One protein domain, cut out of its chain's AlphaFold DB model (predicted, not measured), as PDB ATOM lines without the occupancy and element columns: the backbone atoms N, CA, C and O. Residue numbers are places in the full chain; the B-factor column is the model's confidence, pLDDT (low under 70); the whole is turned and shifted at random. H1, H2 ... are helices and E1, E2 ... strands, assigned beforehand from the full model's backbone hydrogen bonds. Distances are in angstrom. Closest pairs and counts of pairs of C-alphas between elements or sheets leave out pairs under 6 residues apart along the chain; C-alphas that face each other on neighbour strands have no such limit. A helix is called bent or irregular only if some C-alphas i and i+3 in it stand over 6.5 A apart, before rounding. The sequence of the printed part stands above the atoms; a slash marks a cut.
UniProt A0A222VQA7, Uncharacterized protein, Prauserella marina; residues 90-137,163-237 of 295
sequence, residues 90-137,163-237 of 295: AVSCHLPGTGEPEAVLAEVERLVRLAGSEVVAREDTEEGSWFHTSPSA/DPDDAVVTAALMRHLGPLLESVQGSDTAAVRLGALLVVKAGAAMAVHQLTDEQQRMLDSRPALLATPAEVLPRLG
ATOM      1  N   ALA A  90      10.361  -8.195  35.474       83.06
ATOM      2  CA  ALA A  90      11.318  -7.597  34.555       83.06
ATOM      3  C   ALA A  90      12.543  -8.507  34.401       83.06
ATOM      4  O   ALA A  90      13.291  -8.678  35.366       83.06
ATOM      5  N   VAL A  91      12.804  -9.052  33.214       89.69
ATOM      6  CA  VAL A  91      14.034  -9.814  32.969       89.69
ATOM      7  C   VAL A  91      14.856  -9.147  31.881       89.69
ATOM      8  O   VAL A  91      14.361  -8.881  30.786       89.69
ATOM      9  N   SER A  92      16.124  -8.888  32.181       90.38
ATOM     10  CA  SER A  92      17.083  -8.339  31.220       90.38
ATOM     11  C   SER A  92      18.436  -9.013  31.396       90.38
ATOM     12  O   SER A  92      18.948  -9.110  32.510       90.38
ATOM     13  N   CYS A  93      19.002  -9.489  30.294       91.19
ATOM     14  CA  CYS A  93      20.280 -10.184  30.263       91.19
ATOM     15  C   CYS A  93      21.216  -9.463  29.300       91.19
ATOM     16  O   CYS A  93      20.897  -9.329  28.123       91.19
ATOM     17  N   HIS A  94      22.382  -9.056  29.781       92.56
ATOM     18  CA  HIS A  94      23.506  -8.616  28.972       92.56
ATOM     19  C   HIS A  94      24.607  -9.677  29.053       92.56
ATOM     20  O   HIS A  94      25.150  -9.933  30.131       92.56
ATOM     21  N   LEU A  95      24.898 -10.314  27.917       91.75
ATOM     22  CA  LEU A  95      25.827 -11.442  27.791       91.75
ATOM     23  C   LEU A  95      26.834 -11.151  26.666       91.75
ATOM     24  O   LEU A  95      26.681 -11.653  25.552       91.75
ATOM     25  N   PRO A  96      27.824 -10.279  26.907       84.00
ATOM     26  CA  PRO A  96      28.864  -9.989  25.930       84.00
ATOM     27  C   PRO A  96      29.723 -11.245  25.708       84.00
ATOM     28  O   PRO A  96      30.002 -11.995  26.640       84.00
ATOM     29  N   GLY A  97      30.072 -11.491  24.441       72.06
ATOM     30  CA  GLY A  97      30.527 -12.784  23.919       72.06
ATOM     31  C   GLY A  97      31.776 -13.437  24.540       72.06
ATOM     32  O   GLY A  97      32.455 -12.862  25.382       72.06
ATOM     33  N   THR A  98      32.057 -14.631  23.987       65.62
ATOM     34  CA  THR A  98      32.953 -15.765  24.359       65.62
ATOM     35  C   THR A  98      32.336 -16.891  25.201       65.62
ATOM     36  O   THR A  98      32.926 -17.968  25.256       65.62
ATOM     37  N   GLY A  99      31.119 -16.718  25.730       76.69
ATOM     38  CA  GLY A  99      30.346 -17.783  26.393       76.69
ATOM     39  C   GLY A  99      29.321 -18.494  25.495       76.69
ATOM     40  O   GLY A  99      29.223 -18.218  24.300       76.69
ATOM     41  N   GLU A 100      28.524 -19.381  26.100       88.38
ATOM     42  CA  GLU A 100      27.318 -19.992  25.517       88.38
ATOM     43  C   GLU A 100      26.074 -19.207  25.992       88.38
ATOM     44  O   GLU A 100      25.465 -19.577  27.004       88.38
ATOM     45  N   PRO A 101      25.697 -18.086  25.343       89.94
ATOM     46  CA  PRO A 101      24.581 -17.257  25.799       89.94
ATOM     47  C   PRO A 101      23.268 -18.044  25.846       89.94
ATOM     48  O   PRO A 101      22.457 -17.833  26.746       89.94
ATOM     49  N   GLU A 102      23.081 -19.013  24.952       90.88
ATOM     50  CA  GLU A 102      21.911 -19.887  24.925       90.88
ATOM     51  C   GLU A 102      21.764 -20.699  26.217       90.88
ATOM     52  O   GLU A 102      20.641 -20.894  26.684       90.88
ATOM     53  N   ALA A 103      22.874 -21.130  26.826       92.38
ATOM     54  CA  ALA A 103      22.851 -21.863  28.089       92.38
ATOM     55  C   ALA A 103      22.368 -20.968  29.240       92.38
ATOM     56  O   ALA A 103      21.514 -21.378  30.028       92.38
ATOM     57  N   VAL A 104      22.852 -19.722  29.298       93.56
ATOM     58  CA  VAL A 104      22.420 -18.743  30.307       93.56
ATOM     59  C   VAL A 104      20.948 -18.379  30.119       93.56
ATOM     60  O   VAL A 104      20.194 -18.357  31.088       93.56
ATOM     61  N   LEU A 105      20.507 -18.129  28.883       93.19
ATOM     62  CA  LEU A 105      19.113 -17.787  28.585       93.19
ATOM     63  C   LEU A 105      18.160 -18.947  28.905       93.19
ATOM     64  O   LEU A 105      17.131 -18.733  29.551       93.19
ATOM     65  N   ALA A 106      18.520 -20.180  28.539       93.75
ATOM     66  CA  ALA A 106      17.742 -21.367  28.888       93.75
ATOM     67  C   ALA A 106      17.594 -21.521  30.409       93.75
ATOM     68  O   ALA A 106      16.521 -21.881  30.908       93.75
ATOM     69  N   GLU A 107      18.656 -21.210  31.149       95.62
ATOM     70  CA  GLU A 107      18.659 -21.292  32.600       95.62
ATOM     71  C   GLU A 107      17.863 -20.155  33.256       95.62
ATOM     72  O   GLU A 107      17.099 -20.401  34.189       95.62
ATOM     73  N   VAL A 108      17.930 -18.936  32.714       94.75
ATOM     74  CA  VAL A 108      17.056 -17.818  33.102       94.75
ATOM     75  C   VAL A 108      15.583 -18.197  32.945       94.75
ATOM     76  O   VAL A 108      14.794 -18.030  33.875       94.75
ATOM     77  N   GLU A 109      15.195 -18.773  31.812       94.50
ATOM     78  CA  GLU A 109      13.811 -19.198  31.578       94.50
ATOM     79  C   GLU A 109      13.371 -20.331  32.500       94.50
ATOM     80  O   GLU A 109      12.205 -20.400  32.905       94.50
ATOM     81  N   ARG A 110      14.279 -21.264  32.797       94.38
ATOM     82  CA  ARG A 110      14.024 -22.342  33.754       94.38
ATOM     83  C   ARG A 110      13.807 -21.761  35.148       94.38
ATOM     84  O   ARG A 110      12.860 -22.160  35.825       94.38
ATOM     85  N   LEU A 111      14.632 -20.797  35.546       93.62
ATOM     86  CA  LEU A 111      14.553 -20.118  36.832       93.62
ATOM     87  C   LEU A 111      13.244 -19.327  36.986       93.62
ATOM     88  O   LEU A 111      12.573 -19.456  38.010       93.62
ATOM     89  N   VAL A 112      12.831 -18.589  35.951       91.94
ATOM     90  CA  VAL A 112      11.531 -17.894  35.888       91.94
ATOM     91  C   VAL A 112      10.367 -18.880  36.059       91.94
ATOM     92  O   VAL A 112       9.472 -18.643  36.873       91.94
ATOM     93  N   ARG A 113      10.408 -20.026  35.364       91.12
ATOM     94  CA  ARG A 113       9.394 -21.088  35.490       91.12
ATOM     95  C   ARG A 113       9.339 -21.693  36.889       91.12
ATOM     96  O   ARG A 113       8.253 -21.901  37.423       91.12
ATOM     97  N   LEU A 114      10.491 -21.938  37.510       90.12
ATOM     98  CA  LEU A 114      10.567 -22.432  38.890       90.12
ATOM     99  C   LEU A 114      10.037 -21.415  39.911       90.12
ATOM    100  O   LEU A 114       9.515 -21.814  40.951       90.12
ATOM    101  N   ALA A 115      10.118 -20.120  39.603       87.88
ATOM    102  CA  ALA A 115       9.506 -19.060  40.398       87.88
ATOM    103  C   ALA A 115       7.984 -18.914  40.174       87.88
ATOM    104  O   ALA A 115       7.364 -18.040  40.776       87.88
ATOM    105  N   GLY A 116       7.367 -19.771  39.348       86.44
ATOM    106  CA  GLY A 116       5.926 -19.762  39.078       86.44
ATOM    107  C   GLY A 116       5.485 -18.741  38.027       86.44
ATOM    108  O   GLY A 116       4.301 -18.416  37.954       86.44
ATOM    109  N   SER A 117       6.421 -18.220  37.232       87.56
ATOM    110  CA  SER A 117       6.145 -17.278  36.142       87.56
ATOM    111  C   SER A 117       6.367 -17.932  34.777       87.56
ATOM    112  O   SER A 117       7.130 -18.889  34.644       87.56
ATOM    113  N   GLU A 118       5.727 -17.408  33.742       87.44
ATOM    114  CA  GLU A 118       5.878 -17.876  32.364       87.44
ATOM    115  C   GLU A 118       6.427 -16.762  31.486       87.44
ATOM    116  O   GLU A 118       6.007 -15.613  31.595       87.44
ATOM    117  N   VAL A 119       7.367 -17.107  30.608       86.50
ATOM    118  CA  VAL A 119       7.939 -16.189  29.621       86.50
ATOM    119  C   VAL A 119       6.937 -16.000  28.487       86.50
ATOM    120  O   VAL A 119       6.716 -16.911  27.694       86.50
ATOM    121  N   VAL A 120       6.351 -14.810  28.406       82.56
ATOM    122  CA  VAL A 120       5.314 -14.452  27.427       82.56
ATOM    123  C   VAL A 120       5.933 -13.995  26.111       82.56
ATOM    124  O   VAL A 120       5.425 -14.306  25.037       82.56
ATOM    125  N   ALA A 121       7.041 -13.260  26.187       78.62
ATOM    126  CA  ALA A 121       7.733 -12.738  25.018       78.62
ATOM    127  C   ALA A 121       9.245 -12.706  25.246       78.62
ATOM    128  O   ALA A 121       9.710 -12.454  26.363       78.62
ATOM    129  N   ARG A 122       9.988 -12.942  24.159       80.50
ATOM    130  CA  ARG A 122      11.431 -12.712  24.063       80.50
ATOM    131  C   ARG A 122      11.661 -11.580  23.083       80.50
ATOM    132  O   ARG A 122      11.118 -11.617  21.980       80.50
ATOM    133  N   GLU A 123      12.465 -10.610  23.480       75.31
ATOM    134  CA  GLU A 123      12.985  -9.613  22.556       75.31
ATOM    135  C   GLU A 123      14.495  -9.801  22.432       75.31
ATOM    136  O   GLU A 123      15.221  -9.742  23.432       75.31
ATOM    137  N   ASP A 124      14.955 -10.002  21.200       62.12
ATOM    138  CA  ASP A 124      16.371  -9.912  20.869       62.12
ATOM    139  C   ASP A 124      16.746  -8.429  20.822       62.12
ATOM    140  O   ASP A 124      16.172  -7.646  20.059       62.12
ATOM    141  N   THR A 125      17.688  -8.016  21.663       55.66
ATOM    142  CA  THR A 125      18.306  -6.691  21.578       55.66
ATOM    143  C   THR A 125      19.748  -6.839  21.118       55.66
ATOM    144  O   THR A 125      20.406  -7.830  21.424       55.66
ATOM    145  N   GLU A 126      20.252  -5.846  20.382       49.09
ATOM    146  CA  GLU A 126      21.608  -5.848  19.805       49.09
ATOM    147  C   GLU A 126      22.714  -6.066  20.859       49.09
ATOM    148  O   GLU A 126      23.815  -6.493  20.525       49.09
ATOM    149  N   GLU A 127      22.401  -5.835  22.141       50.56
ATOM    150  CA  GLU A 127      23.305  -5.969  23.285       50.56
ATOM    151  C   GLU A 127      22.728  -6.860  24.412       50.56
ATOM    152  O   GLU A 127      23.178  -6.772  25.553       50.56
ATOM    153  N   GLY A 128      21.730  -7.718  24.153       50.44
ATOM    154  CA  GLY A 128      21.154  -8.582  25.198       50.44
ATOM    155  C   GLY A 128      19.799  -9.216  24.873       50.44
ATOM    156  O   GLY A 128      19.230  -8.985  23.811       50.44
ATOM    157  N   SER A 129      19.230  -9.976  25.806       53.62
ATOM    158  CA  SER A 129      17.871 -10.526  25.673       53.62
ATOM    159  C   SER A 129      16.977 -10.012  26.789       53.62
ATOM    160  O   SER A 129      17.368  -9.987  27.961       53.62
ATOM    161  N   TRP A 130      15.764  -9.618  26.422       55.38
ATOM    162  CA  TRP A 130      14.730  -9.211  27.364       55.38
ATOM    163  C   TRP A 130      13.642 -10.268  27.400       55.38
ATOM    164  O   TRP A 130      13.227 -10.778  26.356       55.38
ATOM    165  N   PHE A 131      13.157 -10.567  28.603       58.56
ATOM    166  CA  PHE A 131      11.988 -11.414  28.772       58.56
ATOM    167  C   PHE A 131      10.905 -10.649  29.510       58.56
ATOM    168  O   PHE A 131      11.145 -10.006  30.536       58.56
ATOM    169  N   HIS A 132       9.694 -10.766  28.986       55.91
ATOM    170  CA  HIS A 132       8.489 -10.394  29.702       55.91
ATOM    171  C   HIS A 132       7.899 -11.659  30.290       55.91
ATOM    172  O   HIS A 132       7.685 -12.632  29.562       55.91
ATOM    173  N   THR A 133       7.645 -11.660  31.596       56.28
ATOM    174  CA  THR A 133       7.033 -12.813  32.249       56.28
ATOM    175  C   THR A 133       5.734 -12.406  32.902       56.28
ATOM    176  O   THR A 133       5.728 -11.431  33.640       56.28
ATOM    177  N   SER A 134       4.671 -13.171  32.704       54.09
ATOM    178  CA  SER A 134       3.429 -13.033  33.467       54.09
ATOM    179  C   SER A 134       3.454 -14.046  34.612       54.09
ATOM    180  O   SER A 134       4.010 -15.137  34.423       54.09
ATOM    181  N   PRO A 135       2.825 -13.775  35.772       60.84
ATOM    182  CA  PRO A 135       2.518 -14.853  36.695       60.84
ATOM    183  C   PRO A 135       1.634 -15.832  35.926       60.84
ATOM    184  O   PRO A 135       0.624 -15.423  35.339       60.84
ATOM    185  N   SER A 136       1.996 -17.112  35.891       49.59
ATOM    186  CA  SER A 136       1.035 -18.099  35.413       49.59
ATOM    187  C   SER A 136      -0.083 -18.154  36.443       49.59
ATOM    188  O   SER A 136       0.170 -18.312  37.642       49.59
ATOM    189  N   ALA A 137      -1.334 -18.054  35.991       53.91
ATOM    190  CA  ALA A 137      -2.438 -18.511  36.818       53.91
ATOM    191  C   ALA A 137      -2.098 -19.946  37.261       53.91
ATOM    192  O   ALA A 137      -1.673 -20.739  36.412       53.91
ATOM    193  N   ASP A 163       6.873  -5.215  47.433       65.19
ATOM    194  CA  ASP A 163       5.694  -6.054  47.360       65.19
ATOM    195  C   ASP A 163       5.940  -7.344  48.154       65.19
ATOM    196  O   ASP A 163       6.958  -8.000  47.930       65.19
ATOM    197  N   PRO A 164       5.078  -7.732  49.117       58.66
ATOM    198  CA  PRO A 164       5.156  -9.074  49.690       58.66
ATOM    199  C   PRO A 164       5.206 -10.157  48.604       58.66
ATOM    200  O   PRO A 164       5.892 -11.160  48.798       58.66
ATOM    201  N   ASP A 165       4.561  -9.935  47.455       71.44
ATOM    202  CA  ASP A 165       4.651 -10.847  46.318       71.44
ATOM    203  C   ASP A 165       6.051 -10.830  45.669       71.44
ATOM    204  O   ASP A 165       6.611 -11.900  45.419       71.44
ATOM    205  N   ASP A 166       6.693  -9.666  45.525       75.25
ATOM    206  CA  ASP A 166       8.072  -9.551  45.019       75.25
ATOM    207  C   ASP A 166       9.078 -10.239  45.942       75.25
ATOM    208  O   ASP A 166      10.025 -10.876  45.476       75.25
ATOM    209  N   ALA A 167       8.884 -10.151  47.261       80.19
ATOM    210  CA  ALA A 167       9.738 -10.829  48.230       80.19
ATOM    211  C   ALA A 167       9.617 -12.360  48.116       80.19
ATOM    212  O   ALA A 167      10.629 -13.065  48.181       80.19
ATOM    213  N   VAL A 168       8.403 -12.879  47.902       84.19
ATOM    214  CA  VAL A 168       8.159 -14.315  47.688       84.19
ATOM    215  C   VAL A 168       8.774 -14.788  46.372       84.19
ATOM    216  O   VAL A 168       9.458 -15.816  46.361       84.19
ATOM    217  N   VAL A 169       8.588 -14.034  45.285       86.06
ATOM    218  CA  VAL A 169       9.188 -14.340  43.977       86.06
ATOM    219  C   VAL A 169      10.713 -14.288  44.068       86.06
ATOM    220  O   VAL A 169      11.381 -15.244  43.678       86.06
ATOM    221  N   THR A 170      11.279 -13.249  44.683       88.44
ATOM    222  CA  THR A 170      12.731 -13.122  44.887       88.44
ATOM    223  C   THR A 170      13.281 -14.282  45.716       88.44
ATOM    224  O   THR A 170      14.299 -14.868  45.355       88.44
ATOM    225  N   ALA A 171      12.591 -14.692  46.785       88.19
ATOM    226  CA  ALA A 171      12.986 -15.858  47.575       88.19
ATOM    227  C   ALA A 171      12.899 -17.172  46.774       88.19
ATOM    228  O   ALA A 171      13.701 -18.085  46.986       88.19
ATOM    229  N   ALA A 172      11.942 -17.304  45.852       89.12
ATOM    230  CA  ALA A 172      11.878 -18.440  44.934       89.12
ATOM    231  C   ALA A 172      13.054 -18.442  43.947       89.12
ATOM    232  O   ALA A 172      13.728 -19.465  43.827       89.12
ATOM    233  N   LEU A 173      13.364 -17.296  43.335       92.50
ATOM    234  CA  LEU A 173      14.520 -17.135  42.447       92.50
ATOM    235  C   LEU A 173      15.832 -17.461  43.181       92.50
ATOM    236  O   LEU A 173      16.651 -18.232  42.688       92.50
ATOM    237  N   MET A 174      16.010 -16.958  44.405       93.31
ATOM    238  CA  MET A 174      17.217 -17.202  45.202       93.31
ATOM    239  C   MET A 174      17.454 -18.682  45.511       93.31
ATOM    240  O   MET A 174      18.593 -19.144  45.456       93.31
ATOM    241  N   ARG A 175      16.392 -19.450  45.784       93.00
ATOM    242  CA  ARG A 175      16.489 -20.895  46.068       93.00
ATOM    243  C   ARG A 175      16.985 -21.719  44.881       93.00
ATOM    244  O   ARG A 175      17.501 -22.814  45.084       93.00
ATOM    245  N   HIS A 176      16.825 -21.208  43.665       93.62
ATOM    246  CA  HIS A 176      17.150 -21.920  42.432       93.62
ATOM    247  C   HIS A 176      18.269 -21.243  41.630       93.62
ATOM    248  O   HIS A 176      18.493 -21.615  40.483       93.62
ATOM    249  N   LEU A 177      19.004 -20.299  42.233       95.12
ATOM    250  CA  LEU A 177      20.004 -19.505  41.518       95.12
ATOM    251  C   LEU A 177      21.262 -20.293  41.117       95.12
ATOM    252  O   LEU A 177      21.917 -19.922  40.153       95.12
ATOM    253  N   GLY A 178      21.611 -21.363  41.839       96.31
ATOM    254  CA  GLY A 178      22.873 -22.098  41.651       96.31
ATOM    255  C   GLY A 178      23.195 -22.436  40.186       96.31
ATOM    256  O   GLY A 178      24.236 -22.001  39.700       96.31
ATOM    257  N   PRO A 179      22.293 -23.105  39.449       96.38
ATOM    258  CA  PRO A 179      22.538 -23.435  38.046       96.38
ATOM    259  C   PRO A 179      22.667 -22.212  37.126       96.38
ATOM    260  O   PRO A 179      23.471 -22.234  36.195       96.38
ATOM    261  N   LEU A 180      21.964 -21.104  37.413       95.75
ATOM    262  CA  LEU A 180      22.184 -19.846  36.689       95.75
ATOM    263  C   LEU A 180      23.610 -19.340  36.912       95.75
ATOM    264  O   LEU A 180      24.280 -18.978  35.948       95.75
ATOM    265  N   LEU A 181      24.099 -19.361  38.153       95.94
ATOM    266  CA  LEU A 181      25.474 -18.959  38.451       95.94
ATOM    267  C   LEU A 181      26.488 -19.833  37.710       95.94
ATOM    268  O   LEU A 181      27.433 -19.292  37.147       95.94
ATOM    269  N   GLU A 182      26.277 -21.150  37.665       95.50
ATOM    270  CA  GLU A 182      27.125 -22.086  36.911       95.50
ATOM    271  C   GLU A 182      27.150 -21.754  35.414       95.50
ATOM    272  O   GLU A 182      28.232 -21.667  34.835       95.50
ATOM    273  N   SER A 183      25.990 -21.484  34.804       94.75
ATOM    274  CA  SER A 183      25.913 -21.099  33.386       94.75
ATOM    275  C   SER A 183      26.633 -19.775  33.095       94.75
ATOM    276  O   SER A 183      27.314 -19.635  32.080       94.75
ATOM    277  N   VAL A 184      26.551 -18.813  34.021       94.44
ATOM    278  CA  VAL A 184      27.182 -17.495  33.887       94.44
ATOM    279  C   VAL A 184      28.704 -17.575  34.044       94.44
ATOM    280  O   VAL A 184      29.409 -16.742  33.474       94.44
ATOM    281  N   GLN A 185      29.251 -18.576  34.750       92.19
ATOM    282  CA  GLN A 185      30.706 -18.708  34.934       92.19
ATOM    283  C   GLN A 185      31.484 -18.796  33.618       92.19
ATOM    284  O   GLN A 185      32.630 -18.350  33.582       92.19
ATOM    285  N   GLY A 186      30.876 -19.337  32.556       90.75
ATOM    286  CA  GLY A 186      31.501 -19.458  31.238       90.75
ATOM    287  C   GLY A 186      31.635 -18.143  30.461       90.75
ATOM    288  O   GLY A 186      32.296 -18.130  29.429       90.75
ATOM    289  N   SER A 187      31.023 -17.049  30.924       92.06
ATOM    290  CA  SER A 187      31.094 -15.732  30.268       92.06
ATOM    291  C   SER A 187      32.094 -14.830  30.986       92.06
ATOM    292  O   SER A 187      32.013 -14.716  32.200       92.06
ATOM    293  N   ASP A 188      32.994 -14.130  30.291       91.56
ATOM    294  CA  ASP A 188      33.965 -13.241  30.960       91.56
ATOM    295  C   ASP A 188      33.282 -12.091  31.709       91.56
ATOM    296  O   ASP A 188      33.684 -11.715  32.812       91.56
ATOM    297  N   THR A 189      32.220 -11.539  31.129       92.94
ATOM    298  CA  THR A 189      31.376 -10.541  31.784       92.94
ATOM    299  C   THR A 189      29.912 -10.839  31.490       92.94
ATOM    300  O   THR A 189      29.588 -11.375  30.436       92.94
ATOM    301  N   ALA A 190      29.029 -10.550  32.440       94.62
ATOM    302  CA  ALA A 190      27.592 -10.746  32.292       94.62
ATOM    303  C   ALA A 190      26.833  -9.866  33.287       94.62
ATOM    304  O   ALA A 190      27.304  -9.626  34.398       94.62
ATOM    305  N   ALA A 191      25.633  -9.432  32.927       95.31
ATOM    306  CA  ALA A 191      24.685  -8.852  33.869       95.31
ATOM    307  C   ALA A 191      23.292  -9.423  33.599       95.31
ATOM    308  O   ALA A 191      22.742  -9.254  32.517       95.31
ATOM    309  N   VAL A 192      22.716 -10.105  34.583       95.25
ATOM    310  CA  VAL A 192      21.387 -10.713  34.505       95.25
ATOM    311  C   VAL A 192      20.524 -10.123  35.608       95.25
ATOM    312  O   VAL A 192      20.798 -10.306  36.793       95.25
ATOM    313  N   ARG A 193      19.465  -9.416  35.228       94.94
ATOM    314  CA  ARG A 193      18.448  -8.890  36.138       94.94
ATOM    315  C   ARG A 193      17.175  -9.722  36.024       94.94
ATOM    316  O   ARG A 193      16.684  -9.944  34.921       94.94
ATOM    317  N   LEU A 194      16.632 -10.120  37.172       93.12
ATOM    318  CA  LEU A 194      15.409 -10.903  37.357       93.12
ATOM    319  C   LEU A 194      14.549 -10.213  38.432       93.12
ATOM    320  O   LEU A 194      14.661 -10.502  39.623       93.12
ATOM    321  N   GLY A 195      13.736  -9.243  38.023       89.75
ATOM    322  CA  GLY A 195      12.987  -8.356  38.912       89.75
ATOM    323  C   GLY A 195      13.917  -7.531  39.797       89.75
ATOM    324  O   GLY A 195      14.742  -6.759  39.298       89.75
ATOM    325  N   ALA A 196      13.794  -7.743  41.110       91.44
ATOM    326  CA  ALA A 196      14.663  -7.157  42.123       91.44
ATOM    327  C   ALA A 196      15.993  -7.905  42.288       91.44
ATOM    328  O   ALA A 196      16.835  -7.464  43.057       91.44
ATOM    329  N   LEU A 197      16.219  -9.032  41.617       94.75
ATOM    330  CA  LEU A 197      17.491  -9.740  41.691       94.75
ATOM    331  C   LEU A 197      18.431  -9.287  40.571       94.75
ATOM    332  O   LEU A 197      18.031  -9.230  39.412       94.75
ATOM    333  N   LEU A 198      19.690  -9.015  40.902       95.62
ATOM    334  CA  LEU A 198      20.745  -8.679  39.950       95.62
ATOM    335  C   LEU A 198      21.951  -9.599  40.155       95.62
ATOM    336  O   LEU A 198      22.547  -9.621  41.229       95.62
ATOM    337  N   VAL A 199      22.327 -10.327  39.111       95.81
ATOM    338  CA  VAL A 199      23.555 -11.121  39.022       95.81
ATOM    339  C   VAL A 199      24.515 -10.389  38.097       95.81
ATOM    340  O   VAL A 199      24.161 -10.075  36.965       95.81
ATOM    341  N   VAL A 200      25.730 -10.114  38.560       95.44
ATOM    342  CA  VAL A 200      26.767  -9.440  37.770       95.44
ATOM    343  C   VAL A 200      28.038 -10.267  37.816       95.44
ATOM    344  O   VAL A 200      28.497 -10.638  38.894       95.44
ATOM    345  N   LYS A 201      28.628 -10.524  36.652       93.94
ATOM    346  CA  LYS A 201      29.963 -11.091  36.493       93.94
ATOM    347  C   LYS A 201      30.856 -10.090  35.766       93.94
ATOM    348  O   LYS A 201      30.486  -9.566  34.718       93.94
ATOM    349  N   ALA A 202      32.027  -9.831  36.330       92.25
ATOM    350  CA  ALA A 202      33.058  -8.974  35.764       92.25
ATOM    351  C   ALA A 202      34.430  -9.646  35.948       92.25
ATOM    352  O   ALA A 202      35.059  -9.549  37.003       92.25
ATOM    353  N   GLY A 203      34.882 -10.381  34.933       89.31
ATOM    354  CA  GLY A 203      36.073 -11.224  34.997       89.31
ATOM    355  C   GLY A 203      35.896 -12.387  35.978       89.31
ATOM    356  O   GLY A 203      34.937 -13.162  35.913       89.31
ATOM    357  N   ALA A 204      36.823 -12.507  36.932       87.62
ATOM    358  CA  ALA A 204      36.746 -13.514  37.993       87.62
ATOM    359  C   ALA A 204      35.698 -13.175  39.070       87.62
ATOM    360  O   ALA A 204      35.296 -14.048  39.838       87.62
ATOM    361  N   ALA A 205      35.252 -11.918  39.128       89.12
ATOM    362  CA  ALA A 205      34.305 -11.462  40.124       89.12
ATOM    363  C   ALA A 205      32.872 -11.806  39.708       89.12
ATOM    364  O   ALA A 205      32.446 -11.484  38.603       89.12
ATOM    365  N   MET A 206      32.113 -12.417  40.613       93.00
ATOM    366  CA  MET A 206      30.672 -12.617  40.479       93.00
ATOM    367  C   MET A 206      29.981 -12.118  41.744       93.00
ATOM    368  O   MET A 206      30.445 -12.391  42.853       93.00
ATOM    369  N   ALA A 207      28.891 -11.383  41.569       93.19
ATOM    370  CA  ALA A 207      28.117 -10.785  42.639       93.19
ATOM    371  C   ALA A 207      26.621 -10.980  42.388       93.19
ATOM    372  O   ALA A 207      26.156 -11.013  41.249       93.19
ATOM    373  N   VAL A 208      25.873 -11.120  43.478       94.94
ATOM    374  CA  VAL A 208      24.429 -11.325  43.470       94.94
ATOM    375  C   VAL A 208      23.834 -10.352  44.476       94.94
ATOM    376  O   VAL A 208      24.174 -10.405  45.657       94.94
ATOM    377  N   HIS A 209      22.965  -9.461  44.014       94.00
ATOM    378  CA  HIS A 209      22.370  -8.410  44.830       94.00
ATOM    379  C   HIS A 209      20.852  -8.427  44.718       94.00
ATOM    380  O   HIS A 209      20.299  -8.546  43.627       94.00
ATOM    381  N   GLN A 210      20.185  -8.247  45.856       93.25
ATOM    382  CA  GLN A 210      18.790  -7.834  45.879       93.25
ATOM    383  C   GLN A 210      18.745  -6.305  45.805       93.25
ATOM    384  O   GLN A 210      19.307  -5.614  46.652       93.25
ATOM    385  N   LEU A 211      18.104  -5.794  44.765       92.44
ATOM    386  CA  LEU A 211      17.951  -4.384  44.465       92.44
ATOM    387  C   LEU A 211      16.849  -3.761  45.322       92.44
ATOM    388  O   LEU A 211      15.788  -4.349  45.531       92.44
ATOM    389  N   THR A 212      17.080  -2.527  45.758       90.88
ATOM    390  CA  THR A 212      16.035  -1.674  46.333       90.88
ATOM    391  C   THR A 212      15.139  -1.089  45.237       90.88
ATOM    392  O   THR A 212      15.526  -1.023  44.069       90.88
ATOM    393  N   ASP A 213      13.960  -0.579  45.600       85.69
ATOM    394  CA  ASP A 213      13.047   0.100  44.663       85.69
ATOM    395  C   ASP A 213      13.702   1.291  43.940       85.69
ATOM    396  O   ASP A 213      13.343   1.639  42.815       85.69
ATOM    397  N   GLU A 214      14.647   1.972  44.591       88.25
ATOM    398  CA  GLU A 214      15.409   3.062  43.978       88.25
ATOM    399  C   GLU A 214      16.411   2.542  42.943       88.25
ATOM    400  O   GLU A 214      16.505   3.094  41.847       88.25
ATOM    401  N   GLN A 215      17.107   1.445  43.246       93.62
ATOM    402  CA  GLN A 215      18.051   0.813  42.323       93.62
ATOM    403  C   GLN A 215      17.345   0.191  41.114       93.62
ATOM    404  O   GLN A 215      17.824   0.344  39.989       93.62
ATOM    405  N   GLN A 216      16.188  -0.445  41.320       89.56
ATOM    406  CA  GLN A 216      15.350  -0.958  40.231       89.56
ATOM    407  C   GLN A 216      14.928   0.177  39.291       89.56
ATOM    408  O   GLN A 216      15.241   0.121  38.102       89.56
ATOM    409  N   ARG A 217      14.367   1.270  39.835       85.50
ATOM    410  CA  ARG A 217      14.013   2.467  39.049       85.50
ATOM    411  C   ARG A 217      15.211   3.064  38.312       85.50
ATOM    412  O   ARG A 217      15.073   3.539  37.182       85.50
ATOM    413  N   MET A 218      16.395   3.052  38.924       89.69
ATOM    414  CA  MET A 218      17.609   3.524  38.264       89.69
ATOM    415  C   MET A 218      17.947   2.671  37.035       89.69
ATOM    416  O   MET A 218      18.230   3.243  35.984       89.69
ATOM    417  N   LEU A 219      17.870   1.342  37.134       89.75
ATOM    418  CA  LEU A 219      18.077   0.448  35.990       89.75
ATOM    419  C   LEU A 219      16.973   0.580  34.936       89.75
ATOM    420  O   LEU A 219      17.284   0.582  33.747       89.75
ATOM    421  N   ASP A 220      15.717   0.762  35.344       84.50
ATOM    422  CA  ASP A 220      14.593   0.974  34.417       84.50
ATOM    423  C   ASP A 220      14.769   2.257  33.597       84.50
ATOM    424  O   ASP A 220      14.517   2.275  32.392       84.50
ATOM    425  N   SER A 221      15.262   3.324  34.234       82.88
ATOM    426  CA  SER A 221      15.548   4.601  33.565       82.88
ATOM    427  C   SER A 221      16.850   4.603  32.752       82.88
ATOM    428  O   SER A 221      17.043   5.483  31.910       82.88
ATOM    429  N   ARG A 222      17.766   3.657  33.003       87.50
ATOM    430  CA  ARG A 222      19.095   3.583  32.372       87.50
ATOM    431  C   ARG A 222      19.465   2.134  32.025       87.50
ATOM    432  O   ARG A 222      20.431   1.606  32.578       87.50
ATOM    433  N   PRO A 223      18.757   1.497  31.078       85.00
ATOM    434  CA  PRO A 223      18.983   0.091  30.734       85.00
ATOM    435  C   PRO A 223      20.401  -0.182  30.216       85.00
ATOM    436  O   PRO A 223      20.960  -1.241  30.487       85.00
ATOM    437  N   ALA A 224      21.027   0.807  29.565       87.25
ATOM    438  CA  ALA A 224      22.413   0.736  29.104       87.25
ATOM    439  C   ALA A 224      23.433   0.488  30.232       87.25
ATOM    440  O   ALA A 224      24.540   0.040  29.959       87.25
ATOM    441  N   LEU A 225      23.082   0.721  31.506       90.56
ATOM    442  CA  LEU A 225      23.967   0.379  32.625       90.56
ATOM    443  C   LEU A 225      24.245  -1.127  32.717       90.56
ATOM    444  O   LEU A 225      25.333  -1.505  33.146       90.56
ATOM    445  N   LEU A 226      23.300  -1.982  32.303       91.25
ATOM    446  CA  LEU A 226      23.509  -3.433  32.266       91.25
ATOM    447  C   LEU A 226      24.523  -3.843  31.189       91.25
ATOM    448  O   LEU A 226      25.188  -4.859  31.365       91.25
ATOM    449  N   ALA A 227      24.696  -3.029  30.140       89.69
ATOM    450  CA  ALA A 227      25.694  -3.246  29.091       89.69
ATOM    451  C   ALA A 227      27.141  -3.040  29.571       89.69
ATOM    452  O   ALA A 227      28.105  -3.393  28.898       89.69
ATOM    453  N   THR A 228      27.310  -2.481  30.768       91.19
ATOM    454  CA  THR A 228      28.613  -2.254  31.393       91.19
ATOM    455  C   THR A 228      28.663  -2.931  32.766       91.19
ATOM    456  O   THR A 228      28.555  -2.242  33.785       91.19
ATOM    457  N   PRO A 229      28.849  -4.269  32.843       90.81
ATOM    458  CA  PRO A 229      28.871  -5.008  34.112       90.81
ATOM    459  C   PRO A 229      29.866  -4.453  35.144       90.81
ATOM    460  O   PRO A 229      29.599  -4.473  36.342       90.81
ATOM    461  N   ALA A 230      30.993  -3.893  34.696       88.94
ATOM    462  CA  ALA A 230      31.974  -3.259  35.580       88.94
ATOM    463  C   ALA A 230      31.482  -1.930  36.197       88.94
ATOM    464  O   ALA A 230      31.897  -1.574  37.298       88.94
ATOM    465  N   GLU A 231      30.593  -1.197  35.519       91.88
ATOM    466  CA  GLU A 231      30.063   0.085  36.005       91.88
ATOM    467  C   GLU A 231      28.748  -0.058  36.773       91.88
ATOM    468  O   GLU A 231      28.443   0.795  37.610       91.88
ATOM    469  N   VAL A 232      27.963  -1.113  36.524       93.69
ATOM    470  CA  VAL A 232      26.609  -1.223  37.086       93.69
ATOM    471  C   VAL A 232      26.617  -1.208  38.619       93.69
ATOM    472  O   VAL A 232      25.859  -0.454  39.227       93.69
ATOM    473  N   LEU A 233      27.522  -1.955  39.263       93.50
ATOM    474  CA  LEU A 233      27.592  -2.019  40.726       93.50
ATOM    475  C   LEU A 233      28.006  -0.669  41.352       93.50
ATOM    476  O   LEU A 233      27.291  -0.203  42.245       93.50
ATOM    477  N   PRO A 234      29.070   0.025  40.890       92.81
ATOM    478  CA  PRO A 234      29.381   1.384  41.343       92.81
ATOM    479  C   PRO A 234      28.232   2.376  41.185       92.81
ATOM    480  O   PRO A 234      27.954   3.146  42.104       92.81
ATOM    481  N   ARG A 235      27.536   2.351  40.044       93.56
ATOM    482  CA  ARG A 235      26.448   3.296  39.749       93.56
ATOM    483  C   ARG A 235      25.233   3.084  40.643       93.56
ATOM    484  O   ARG A 235      24.569   4.058  40.984       93.56
ATOM    485  N   LEU A 236      24.985   1.843  41.054       93.00
ATOM    486  CA  LEU A 236      23.929   1.489  42.002       93.00
ATOM    487  C   LEU A 236      24.339   1.671  43.474       93.00
ATOM    488  O   LEU A 236      23.534   1.388  44.363       93.00
ATOM    489  N   GLY A 237      25.570   2.120  43.751       92.69
ATOM    490  CA  GLY A 237      26.094   2.236  45.114       92.69
ATOM    491  C   GLY A 237      26.392   0.884  45.776       92.69
ATOM    492  O   GLY A 237      26.466   0.804  46.998       92.69
TER     493      GLY A 237
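This is residues 90 to 137 and 163 to 237 of the 295 residues of an uncharacterized protein of Prauserella marina (UniProt A0A222VQA7). A twisted sheet of six strands forms the core, with the antiparallel helices H1 and H3 side by side over one face and H2 at one end of that face. The short helices H5 and H6 cover part of the opposite face, and H4 grazes the sheet. The printed part has 123 residues, with six named helices and six named strands in the order E1 H1 E2 E3 H2 H3 E4 E5 E6 H4 H5 H6; the class is mixed, helices and strands. The sheet's order is E2 E3 E1 E4 E5 E6, all antiparallel. The whole is compact, with a radius of gyration of the C-alphas of 13.2 A and spans of 38 by 30 by 26 A.

The sheet holds E2, residues 117 to 125, 21.7 A; E3, 128 to 135, 22.8 A; E1, 90 to 94, from C-alpha 90 at (11.318, -7.597, 34.555); E4, 189 to 194; E5, 197 to 202; and E6, 205 to 210. E2 bends by 60 degrees at residue 120. The helices are H1, 101 to 114, 19.9 A; H2, 164 to 175, 16.8 A; H3, 177 to 185; H4, 213 to 221; H5, 223 to 227; and H6, 229 to 235, ending at C-alpha 235 (26.448, 3.296, 39.749). H6 is only just irregular: C-alphas 230 and 233 are 6.9 A apart.

E4, E5 and E6 form a meander, each strand the antiparallel neighbour of the one before; N 192 and O 199 are 2.8 A apart, N 200 and O 207 2.9 A. In the hairpin of E2 and E3, N 123 and O 130 are 3.0 A apart. E1 pairs with E3 by N 93 and O 129, 2.9 A, and with E4 by N 94 and O 191, 2.8 A. E1, H1 and E2 make a split strand-helix-strand unit, two strands running the same way with E3 between them, its crossover right-handed. H1 runs along the strands at a height over the sheet of 8.7 A. H3, on the same face, touches H1 at a shallow tilt of 6 degrees, opposite ways; their closest C-alphas, Val 104 and Ser 183, are 5.2 A apart. H2, also on that face, touches H1 only at their ends, closest at C-alphas 173 and 111, 6.4 A. On the opposite face, H5 and H6 only just touch, only at the corner, with 3 pairs of C-alphas within 8 A; the closest are Leu 225 and Val 232, 5.4 A. H4 only grazes the sheet with residues 216 to 220. In H1 to H4 every O i to N i+4 pair is within hydrogen-bond range; H5 has 0 of 1 and H6 1 of 3, against 2 of 2 and 2 of 4 O i to N i+3 pairs.

The C-alphas farthest apart, Ala 137 and Ala 204, are 39.5 A apart. Residues 138 to 162 are not printed, and C-alphas 137 and 163 are 18.2 A apart across the cut. Of the links printed whole, none is long. Mean pLDDT of the printed part is 85.4; it is under 70 at residues 98, 124 to 137 and 163 to 164.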